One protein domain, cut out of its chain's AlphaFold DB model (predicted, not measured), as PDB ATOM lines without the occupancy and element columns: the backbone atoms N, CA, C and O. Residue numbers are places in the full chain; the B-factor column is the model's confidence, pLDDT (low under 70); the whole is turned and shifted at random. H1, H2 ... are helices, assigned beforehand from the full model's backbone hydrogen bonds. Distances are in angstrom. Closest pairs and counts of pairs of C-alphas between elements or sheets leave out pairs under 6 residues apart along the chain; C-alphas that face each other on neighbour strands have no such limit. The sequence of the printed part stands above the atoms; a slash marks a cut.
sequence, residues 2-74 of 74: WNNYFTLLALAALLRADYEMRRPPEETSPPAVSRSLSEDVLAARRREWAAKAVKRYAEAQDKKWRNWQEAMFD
ATOM      1  N   TRP A   2      14.742  35.115  71.780       61.28
ATOM      2  CA  TRP A   2      15.776  34.866  70.756       61.28
ATOM      3  C   TRP A   2      17.006  35.798  70.830       61.28
ATOM      4  O   TRP A   2      18.134  35.371  70.605       61.28
ATOM      5  N   ASN A   3      16.803  37.059  71.227       72.06
ATOM      6  CA  ASN A   3      17.873  38.060  71.300       72.06
ATOM      7  C   ASN A   3      18.986  37.685  72.297       72.06
ATOM      8  O   ASN A   3      20.158  37.902  72.015       72.06
ATOM      9  N   ASN A   4      18.634  37.042  73.418       76.00
ATOM     10  CA  ASN A   4      19.609  36.645  74.437       76.00
ATOM     11  C   ASN A   4      20.563  35.559  73.927       76.00
ATOM     12  O   ASN A   4      21.741  35.577  74.266       76.00
ATOM     13  N   TYR A   5      20.087  34.642  73.082       83.31
ATOM     14  CA  TYR A   5      20.934  33.596  72.505       83.31
ATOM     15  C   TYR A   5      21.963  34.175  71.541       83.31
ATOM     16  O   TYR A   5      23.126  33.783  71.587       83.31
ATOM     17  N   PHE A   6      21.571  35.155  70.725       85.00
ATOM     18  CA  PHE A   6      22.521  35.864  69.870       85.00
ATOM     19  C   PHE A   6      23.581  36.602  70.680       85.00
ATOM     20  O   PHE A   6      24.761  36.514  70.352       85.00
ATOM     21  N   THR A   7      23.184  37.278  71.761       86.50
ATOM     22  CA  THR A   7      24.134  37.954  72.650       86.50
ATOM     23  C   THR A   7      25.121  36.964  73.270       86.50
ATOM     24  O   THR A   7      26.320  37.230  73.282       86.50
ATOM     25  N   LEU A   8      24.648  35.798  73.723       90.69
ATOM     26  CA  LEU A   8      25.502  34.754  74.296       90.69
ATOM     27  C   LEU A   8      26.453  34.136  73.264       90.69
ATOM     28  O   LEU A   8      27.620  33.912  73.574       90.69
ATOM     29  N   LEU A   9      25.994  33.905  72.031       92.06
ATOM     30  CA  LEU A   9      26.839  33.395  70.948       92.06
ATOM     31  C   LEU A   9      27.901  34.413  70.524       92.06
ATOM     32  O   LEU A   9      29.052  34.035  70.313       92.06
ATOM     33  N   ALA A  10      27.548  35.698  70.452       90.19
ATOM     34  CA  ALA A  10      28.501  36.766  70.166       90.19
ATOM     35  C   ALA A  10      29.568  36.869  71.267       90.19
ATOM     36  O   ALA A  10      30.759  36.913  70.964       90.19
ATOM     37  N   LEU A  11      29.154  36.828  72.540       91.81
ATOM     38  CA  LEU A  11      30.064  36.798  73.688       91.81
ATOM     39  C   LEU A  11      30.990  35.579  73.652       91.81
ATOM     40  O   LEU A  11      32.190  35.732  73.847       91.81
ATOM     41  N   ALA A  12      30.467  34.387  73.354       92.62
ATOM     42  CA  ALA A  12      31.269  33.170  73.253       92.62
ATOM     43  C   ALA A  12      32.280  33.225  72.093       92.62
ATOM     44  O   ALA A  12      33.424  32.800  72.254       92.62
ATOM     45  N   ALA A  13      31.887  33.781  70.943       90.69
ATOM     46  CA  ALA A  13      32.773  33.965  69.796       90.69
ATOM     47  C   ALA A  13      33.902  34.965  70.099       90.69
ATOM     48  O   ALA A  13      35.062  34.688  69.800       90.69
ATOM     49  N   LEU A  14      33.576  36.084  70.755       90.31
ATOM     50  CA  LEU A  14      34.556  37.063  71.234       90.31
ATOM     51  C   LEU A  14      35.521  36.442  72.252       90.31
ATOM     52  O   LEU A  14      36.727  36.645  72.148       90.31
ATOM     53  N   LEU A  15      35.010  35.639  73.191       89.94
ATOM     54  CA  LEU A  15      35.831  34.971  74.201       89.94
ATOM     55  C   LEU A  15      36.796  33.956  73.575       89.94
ATOM     56  O   LEU A  15      37.947  33.846  73.991       89.94
ATOM     57  N   ARG A  16      36.336  33.222  72.555       87.25
ATOM     58  CA  ARG A  16      37.166  32.274  71.811       87.25
ATOM     59  C   ARG A  16      38.249  32.983  71.003       87.25
ATOM     60  O   ARG A  16      39.390  32.538  71.028       87.25
ATOM     61  N   ALA A  17      37.913  34.087  70.340       83.69
ATOM     62  CA  ALA A  17      38.883  34.891  69.603       83.69
ATOM     63  C   ALA A  17      39.955  35.492  70.532       83.69
ATOM     64  O   ALA A  17      41.136  35.447  70.203       83.69
ATOM     65  N   ASP A  18      39.567  35.985  71.715       85.00
ATOM     66  CA  ASP A  18      40.513  36.481  72.727       85.00
ATOM     67  C   ASP A  18      41.416  35.353  73.254       85.00
ATOM     68  O   ASP A  18      42.626  35.525  73.399       85.00
ATOM     69  N   TYR A  19      40.851  34.163  73.476       84.12
ATOM     70  CA  TYR A  19      41.612  32.987  73.895       84.12
ATOM     71  C   TYR A  19      42.622  32.525  72.836       84.12
ATOM     72  O   TYR A  19      43.776  32.246  73.167       84.12
ATOM     73  N   GLU A  20      42.215  32.476  71.567       76.25
ATOM     74  CA  GLU A  20      43.090  32.120  70.445       76.25
ATOM     75  C   GLU A  20      44.159  33.199  70.197       76.25
ATOM     76  O   GLU A  20      45.298  32.862  69.895       76.25
ATOM     77  N   MET A  21      43.864  34.484  70.428       75.69
ATOM     78  CA  MET A  21      44.877  35.551  70.398       75.69
ATOM     79  C   MET A  21      45.899  35.444  71.537       75.69
ATOM     80  O   MET A  21      47.067  35.793  71.354       75.69
ATOM     81  N   ARG A  22      45.484  34.976  72.722       75.94
ATOM     82  CA  ARG A  22      46.369  34.810  73.890       75.94
ATOM     83  C   ARG A  22      47.219  33.549  73.838       75.94
ATOM     84  O   ARG A  22      48.249  33.499  74.509       75.94
ATOM     85  N   ARG A  23      46.800  32.532  73.084       64.88
ATOM     86  CA  ARG A  23      47.609  31.342  72.820       64.88
ATOM     87  C   ARG A  23      48.278  31.488  71.459       64.88
ATOM     88  O   ARG A  23      47.680  31.088  70.462       64.88
ATOM     89  N   PRO A  24      49.513  32.022  71.388       58.66
ATOM     90  CA  PRO A  24      50.264  31.918  70.149       58.66
ATOM     91  C   PRO A  24      50.350  30.433  69.768       58.66
ATOM     92  O   PRO A  24      50.500  29.595  70.667       58.66
ATOM     93  N   PRO A  25      50.224  30.093  68.473       59.41
ATOM     94  CA  PRO A  25      50.388  28.721  68.035       59.41
ATOM     95  C   PRO A  25      51.746  28.236  68.536       59.41
ATOM     96  O   PRO A  25      52.746  28.961  68.471       59.41
ATOM     97  N   GLU A  26      51.755  27.034  69.106       57.59
ATOM     98  CA  GLU A  26      52.966  26.345  69.529       57.59
ATOM     99  C   GLU A  26      53.710  25.889  68.265       57.59
ATOM    100  O   GLU A  26      53.790  24.716  67.921       57.59
ATOM    101  N   GLU A  27      54.189  26.862  67.495       53.75
ATOM    102  CA  GLU A  27      55.122  26.640  66.415       53.75
ATOM    103  C   GLU A  27      56.471  26.360  67.071       53.75
ATOM    104  O   GLU A  27      57.049  27.216  67.754       53.75
ATOM    105  N   THR A  28      56.929  25.118  66.891       58.34
ATOM    106  CA  THR A  28      58.331  24.683  66.899       58.34
ATOM    107  C   THR A  28      59.280  25.875  66.799       58.34
ATOM    108  O   THR A  28      59.499  26.433  65.725       58.34
ATOM    109  N   SER A  29      59.758  26.333  67.956       57.94
ATOM    110  CA  SER A  29      60.328  27.670  68.081       57.94
ATOM    111  C   SER A  29      61.774  27.723  67.574       57.94
ATOM    112  O   SER A  29      62.589  26.905  68.003       57.94
ATOM    113  N   PRO A  30      62.149  28.713  66.741       61.34
ATOM    114  CA  PRO A  30      63.542  29.137  66.632       61.34
ATOM    115  C   PRO A  30      64.007  29.734  67.980       61.34
ATOM    116  O   PRO A  30      63.166  30.123  68.798       61.34
ATOM    117  N   PRO A  31      65.325  29.806  68.254       57.41
ATOM    118  CA  PRO A  31      65.846  30.172  69.572       57.41
ATOM    119  C   PRO A  31      65.258  31.498  70.070       57.41
ATOM    120  O   PRO A  31      65.204  32.481  69.328       57.41
ATOM    121  N   ALA A  32      64.843  31.522  71.342       58.97
ATOM    122  CA  ALA A  32      64.085  32.603  71.985       58.97
ATOM    123  C   ALA A  32      64.666  34.018  71.773       58.97
ATOM    124  O   ALA A  32      63.916  34.989  71.692       58.97
ATOM    125  N   VAL A  33      65.986  34.123  71.602       57.38
ATOM    126  CA  VAL A  33      66.719  35.373  71.329       57.38
ATOM    127  C   VAL A  33      66.372  35.977  69.961       57.38
ATOM    128  O   VAL A  33      66.292  37.194  69.812       57.38
ATOM    129  N   SER A  34      66.123  35.144  68.948       56.47
ATOM    130  CA  SER A  34      65.784  35.618  67.602       56.47
ATOM    131  C   SER A  34      64.352  36.162  67.536       56.47
ATOM    132  O   SER A  34      64.070  37.082  66.770       56.47
ATOM    133  N   ARG A  35      63.455  35.622  68.372       59.41
ATOM    134  CA  ARG A  35      62.056  36.052  68.471       59.41
ATOM    135  C   ARG A  35      61.922  37.374  69.228       59.41
ATOM    136  O   ARG A  35      61.208  38.253  68.755       59.41
ATOM    137  N   SER A  36      62.646  37.561  70.334       60.81
ATOM    138  CA  SER A  36      62.610  38.820  71.099       60.81
ATOM    139  C   SER A  36      63.120  40.011  70.283       60.81
ATOM    140  O   SER A  36      62.445  41.031  70.215       60.81
ATOM    141  N   LEU A  37      64.234  39.846  69.558       62.38
ATOM    142  CA  LEU A  37      64.760  40.886  68.664       62.38
ATOM    143  C   LEU A  37      63.764  41.260  67.559       62.38
ATOM    144  O   LEU A  37      63.610  42.438  67.237       62.38
ATOM    145  N   SER A  38      63.058  40.277  66.990       68.75
ATOM    146  CA  SER A  38      62.028  40.550  65.983       68.75
ATOM    147  C   SER A  38      60.820  41.293  66.560       68.75
ATOM    148  O   SER A  38      60.317  42.215  65.921       68.75
ATOM    149  N   GLU A  39      60.387  40.962  67.779       72.19
ATOM    150  CA  GLU A  39      59.270  41.648  68.432       72.19
ATOM    151  C   GLU A  39      59.632  43.079  68.834       72.19
ATOM    152  O   GLU A  39      58.817  43.977  68.647       72.19
ATOM    153  N   ASP A  40      60.860  43.329  69.291       72.88
ATOM    154  CA  ASP A  40      61.318  44.678  69.644       72.88
ATOM    155  C   ASP A  40      61.384  45.597  68.415       72.88
ATOM    156  O   ASP A  40      60.914  46.742  68.449       72.88
ATOM    157  N   VAL A  41      61.884  45.081  67.286       75.44
ATOM    158  CA  VAL A  41      61.901  45.804  66.003       75.44
ATOM    159  C   VAL A  41      60.478  46.066  65.504       75.44
ATOM    160  O   VAL A  41      60.163  47.171  65.047       75.44
ATOM    161  N   LEU A  42      59.581  45.085  65.622       78.50
ATOM    162  CA  LEU A  42      58.175  45.259  65.264       78.50
ATOM    163  C   LEU A  42      57.471  46.255  66.194       78.50
ATOM    164  O   LEU A  42      56.671  47.061  65.717       78.50
ATOM    165  N   ALA A  43      57.775  46.256  67.489       83.31
ATOM    166  CA  ALA A  43      57.215  47.186  68.462       83.31
ATOM    167  C   ALA A  43      57.648  48.631  68.182       83.31
ATOM    168  O   ALA A  43      56.815  49.541  68.235       83.31
ATOM    169  N   ALA A  44      58.916  48.853  67.823       83.44
ATOM    170  CA  ALA A  44      59.405  50.163  67.393       83.44
ATOM    171  C   ALA A  44      58.656  50.653  66.143       83.44
ATOM    172  O   ALA A  44      58.099  51.753  66.134       83.44
ATOM    173  N   ARG A  45      58.522  49.793  65.128       84.69
ATOM    174  CA  ARG A  45      57.836  50.135  63.875       84.69
ATOM    175  C   ARG A  45      56.340  50.406  64.064       84.69
ATOM    176  O   ARG A  45      55.799  51.338  63.473       84.69
ATOM    177  N   ARG A  46      55.668  49.638  64.933       87.88
ATOM    178  CA  ARG A  46      54.264  49.877  65.318       87.88
ATOM    179  C   ARG A  46      54.095  51.253  65.969       87.88
ATOM    180  O   ARG A  46      53.141  51.956  65.638       87.88
ATOM    181  N   ARG A  47      55.018  51.667  66.847       86.38
ATOM    182  CA  ARG A  47      54.993  53.002  67.476       86.38
ATOM    183  C   ARG A  47      55.163  54.122  66.452       86.38
ATOM    184  O   ARG A  47      54.406  55.088  66.490       86.38
ATOM    185  N   GLU A  48      56.095  53.977  65.514       91.31
ATOM    186  CA  GLU A  48      56.295  54.956  64.438       91.31
ATOM    187  C   GLU A  48      55.051  55.107  63.556       91.31
ATOM    188  O   GLU A  48      54.631  56.223  63.237       91.31
ATOM    189  N   TRP A  49      54.419  53.992  63.182       92.56
ATOM    190  CA  TRP A  49      53.186  54.015  62.397       92.56
ATOM    191  C   TRP A  49      52.018  54.619  63.164       92.56
ATOM    192  O   TRP A  49      51.283  55.423  62.591       92.56
ATOM    193  N   ALA A  50      51.876  54.299  64.451       92.50
ATOM    194  CA  ALA A  50      50.860  54.899  65.306       92.50
ATOM    195  C   ALA A  50      51.046  56.421  65.400       92.50
ATOM    196  O   ALA A  50      50.104  57.172  65.149       92.50
ATOM    197  N   ALA A  51      52.271  56.891  65.653       92.31
ATOM    198  CA  ALA A  51      52.580  58.319  65.701       92.31
ATOM    199  C   ALA A  51      52.271  59.016  64.364       92.31
ATOM    200  O   ALA A  51      51.662  60.088  64.333       92.31
ATOM    201  N   LYS A  52      52.628  58.382  63.240       93.50
ATOM    202  CA  LYS A  52      52.332  58.904  61.900       93.50
ATOM    203  C   LYS A  52      50.829  58.962  61.620       93.50
ATOM    204  O   LYS A  52      50.366  59.946  61.045       93.50
ATOM    205  N   ALA A  53      50.076  57.940  62.021       92.50
ATOM    206  CA  ALA A  53      48.629  57.884  61.842       92.50
ATOM    207  C   ALA A  53      47.923  58.980  62.650       92.50
ATOM    208  O   ALA A  53      47.108  59.713  62.093       92.50
ATOM    209  N   VAL A  54      48.299  59.153  63.922       93.31
ATOM    210  CA  VAL A  54      47.760  60.213  64.790       93.31
ATOM    211  C   VAL A  54      48.032  61.589  64.192       93.31
ATOM    212  O   VAL A  54      47.112  62.396  64.068       93.31
ATOM    213  N   LYS A  55      49.267  61.844  63.739       94.50
ATOM    214  CA  LYS A  55      49.626  63.123  63.114       94.50
ATOM    215  C   LYS A  55      48.782  63.410  61.869       94.50
ATOM    216  O   LYS A  55      48.216  64.489  61.742       94.50
ATOM    217  N   ARG A  56      48.655  62.431  60.967       93.62
ATOM    218  CA  ARG A  56      47.872  62.576  59.727       93.62
ATOM    219  C   ARG A  56      46.387  62.780  59.995       93.62
ATOM    220  O   ARG A  56      45.739  63.541  59.284       93.62
ATOM    221  N   TYR A  57      45.856  62.108  61.011       93.75
ATOM    222  CA  TYR A  57      44.477  62.297  61.432       93.75
ATOM    223  C   TYR A  57      44.249  63.719  61.955       93.75
ATOM    224  O   TYR A  57      43.314  64.376  61.508       93.75
ATOM    225  N   ALA A  58      45.130  64.215  62.828       94.69
ATOM    226  CA  ALA A  58      45.045  65.575  63.353       94.69
ATOM    227  C   ALA A  58      45.108  66.630  62.233       94.69
ATOM    228  O   ALA A  58      44.244  67.499  62.172       94.69
ATOM    229  N   GLU A  59      46.048  66.500  61.290       94.75
ATOM    230  CA  GLU A  59      46.155  67.386  60.118       94.75
ATOM    231  C   GLU A  59      44.874  67.383  59.261       94.75
ATOM    232  O   GLU A  59      44.422  68.425  58.784       94.75
ATOM    233  N   ALA A  60      44.258  66.213  59.070       93.88
ATOM    234  CA  ALA A  60      43.015  66.096  58.315       93.88
ATOM    235  C   ALA A  60      41.819  66.729  59.045       93.88
ATOM    236  O   ALA A  60      40.958  67.324  58.393       93.88
ATOM    237  N   GLN A  61      41.755  66.605  60.374       94.62
ATOM    238  CA  GLN A  61      40.714  67.244  61.182       94.62
ATOM    239  C   GLN A  61      40.867  68.762  61.189       94.62
ATOM    240  O   GLN A  61      39.879  69.459  60.991       94.62
ATOM    241  N   ASP A  62      42.091  69.271  61.318       94.19
ATOM    242  CA  ASP A  62      42.356  70.711  61.312       94.19
ATOM    243  C   ASP A  62      41.974  71.350  59.968       94.19
ATOM    244  O   ASP A  62      41.287  72.370  59.912       94.19
ATOM    245  N   LYS A  63      42.291  70.675  58.854       94.69
ATOM    246  CA  LYS A  63      41.836  71.100  57.523       94.69
ATOM    247  C   LYS A  63      40.310  71.120  57.412       94.69
ATOM    248  O   LYS A  63      39.749  72.066  56.866       94.69
ATOM    249  N   LYS A  64      39.625  70.083  57.903       94.38
ATOM    250  CA  LYS A  64      38.154  70.047  57.900       94.38
ATOM    251  C   LYS A  64      37.565  71.169  58.744       94.38
ATOM    252  O   LYS A  64      36.599  71.788  58.313       94.38
ATOM    253  N   TRP A  65      38.151  71.426  59.908       93.31
ATOM    254  CA  TRP A  65      37.721  72.487  60.804       93.31
ATOM    255  C   TRP A  65      37.853  73.860  60.150       93.31
ATOM    256  O   TRP A  65      36.892  74.624  60.137       93.31
ATOM    257  N   ARG A  66      39.000  74.140  59.524       91.94
ATOM    258  CA  ARG A  66      39.217  75.380  58.770       91.94
ATOM    259  C   ARG A  66      38.233  75.555  57.620       91.94
ATOM    260  O   ARG A  66      37.621  76.606  57.515       91.94
ATOM    261  N   ASN A  67      38.031  74.519  56.810       92.88
ATOM    262  CA  ASN A  67      37.074  74.580  55.706       92.88
ATOM    263  C   ASN A  67      35.634  74.800  56.200       92.88
ATOM    264  O   ASN A  67      34.850  75.460  55.529       92.88
ATOM    265  N   TRP A  68      35.272  74.224  57.350       93.81
ATOM    266  CA  TRP A  68      33.965  74.449  57.966       93.81
ATOM    267  C   TRP A  68      33.815  75.885  58.477       93.81
ATOM    268  O   TRP A  68      32.758  76.475  58.289       93.81
ATOM    269  N   GLN A  69      34.865  76.445  59.087       92.69
ATOM    270  CA  GLN A  69      34.900  77.842  59.526       92.69
ATOM    271  C   GLN A  69      34.739  78.803  58.343       92.69
ATOM    272  O   GLN A  69      33.843  79.637  58.381       92.69
ATOM    273  N   GLU A  70      35.536  78.635  57.283       92.00
ATOM    274  CA  GLU A  70      35.425  79.441  56.057       92.00
ATOM    275  C   GLU A  70      34.001  79.337  55.476       92.00
ATOM    276  O   GLU A  70      33.354  80.349  55.265       92.00
ATOM    277  N   ALA A  71      33.432  78.132  55.337       92.38
ATOM    278  CA  ALA A  71      32.083  77.961  54.779       92.38
ATOM    279  C   ALA A  71      30.926  78.487  55.656       92.38
ATOM    280  O   ALA A  71      29.805  78.611  55.163       92.38
ATOM    281  N   MET A  72      31.145  78.699  56.957       86.94
ATOM    282  CA  MET A  72      30.112  79.189  57.881       86.94
ATOM    283  C   MET A  72      30.162  80.699  58.096       86.94
ATOM    284  O   MET A  72      29.151  81.265  58.514       86.94
ATOM    285  N   PHE A  73      31.318  81.328  57.883       86.75
ATOM    286  CA  PHE A  73      31.552  82.717  58.275       86.75
ATOM    287  C   PHE A  73      32.034  83.634  57.140       86.75
ATOM    288  O   PHE A  73      31.919  84.847  57.320       86.75
ATOM    289  N   ASP A  74      32.501  83.094  56.008       66.75
ATOM    290  CA  ASP A  74      32.745  83.829  54.753       66.75
ATOM    291  C   ASP A  74      31.635  83.548  53.720       66.75
ATOM    292  O   ASP A  74      31.245  84.500  53.002       66.75
TER     293      ASP A  74
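What this domain is: This is residues 2 to 74 of the 74 residues of an uncharacterized protein of Dehalogenimonas alkenigignens (UniProt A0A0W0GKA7). Two helices, H1 and the longer H2, make an open, flat V whose arms are joined at the corner by a loop, residues 23 to 31, with empty space between them. The printed part has 73 residues, with two named helices in the order H1, H2 and no named strand; the class is all helix. The whole is extended, with a radius of gyration of the C-alphas of 22.3 A and spans of 65 by 49 by 9 A.

How they stand to each other: H1, residues 2 to 22, and H2, residues 32 to 73, are apart, with no C-alpha of the one within 8 A of the other. A short link of 9 residues joins them. In H1 and H2 every O i to N i+4 pair is within hydrogen-bond range.

Where its parts are: H1 begins at C-alpha 2, (15.776, 34.866, 70.756), and measures 30.8 A from first to last C-alpha. H2 runs 61.3 A from C-alpha 32, (64.085, 32.603, 71.985), to C-alpha 73, (31.552, 82.717, 58.275).

The domain as a whole: The two C-alphas farthest apart, those of Thr 28 and Asp 74, are 65.6 A apart. The printed part has no cut. Mean pLDDT of the printed part is 81.1; residue 2, residues 23 to 38 and residue 74 are under 70.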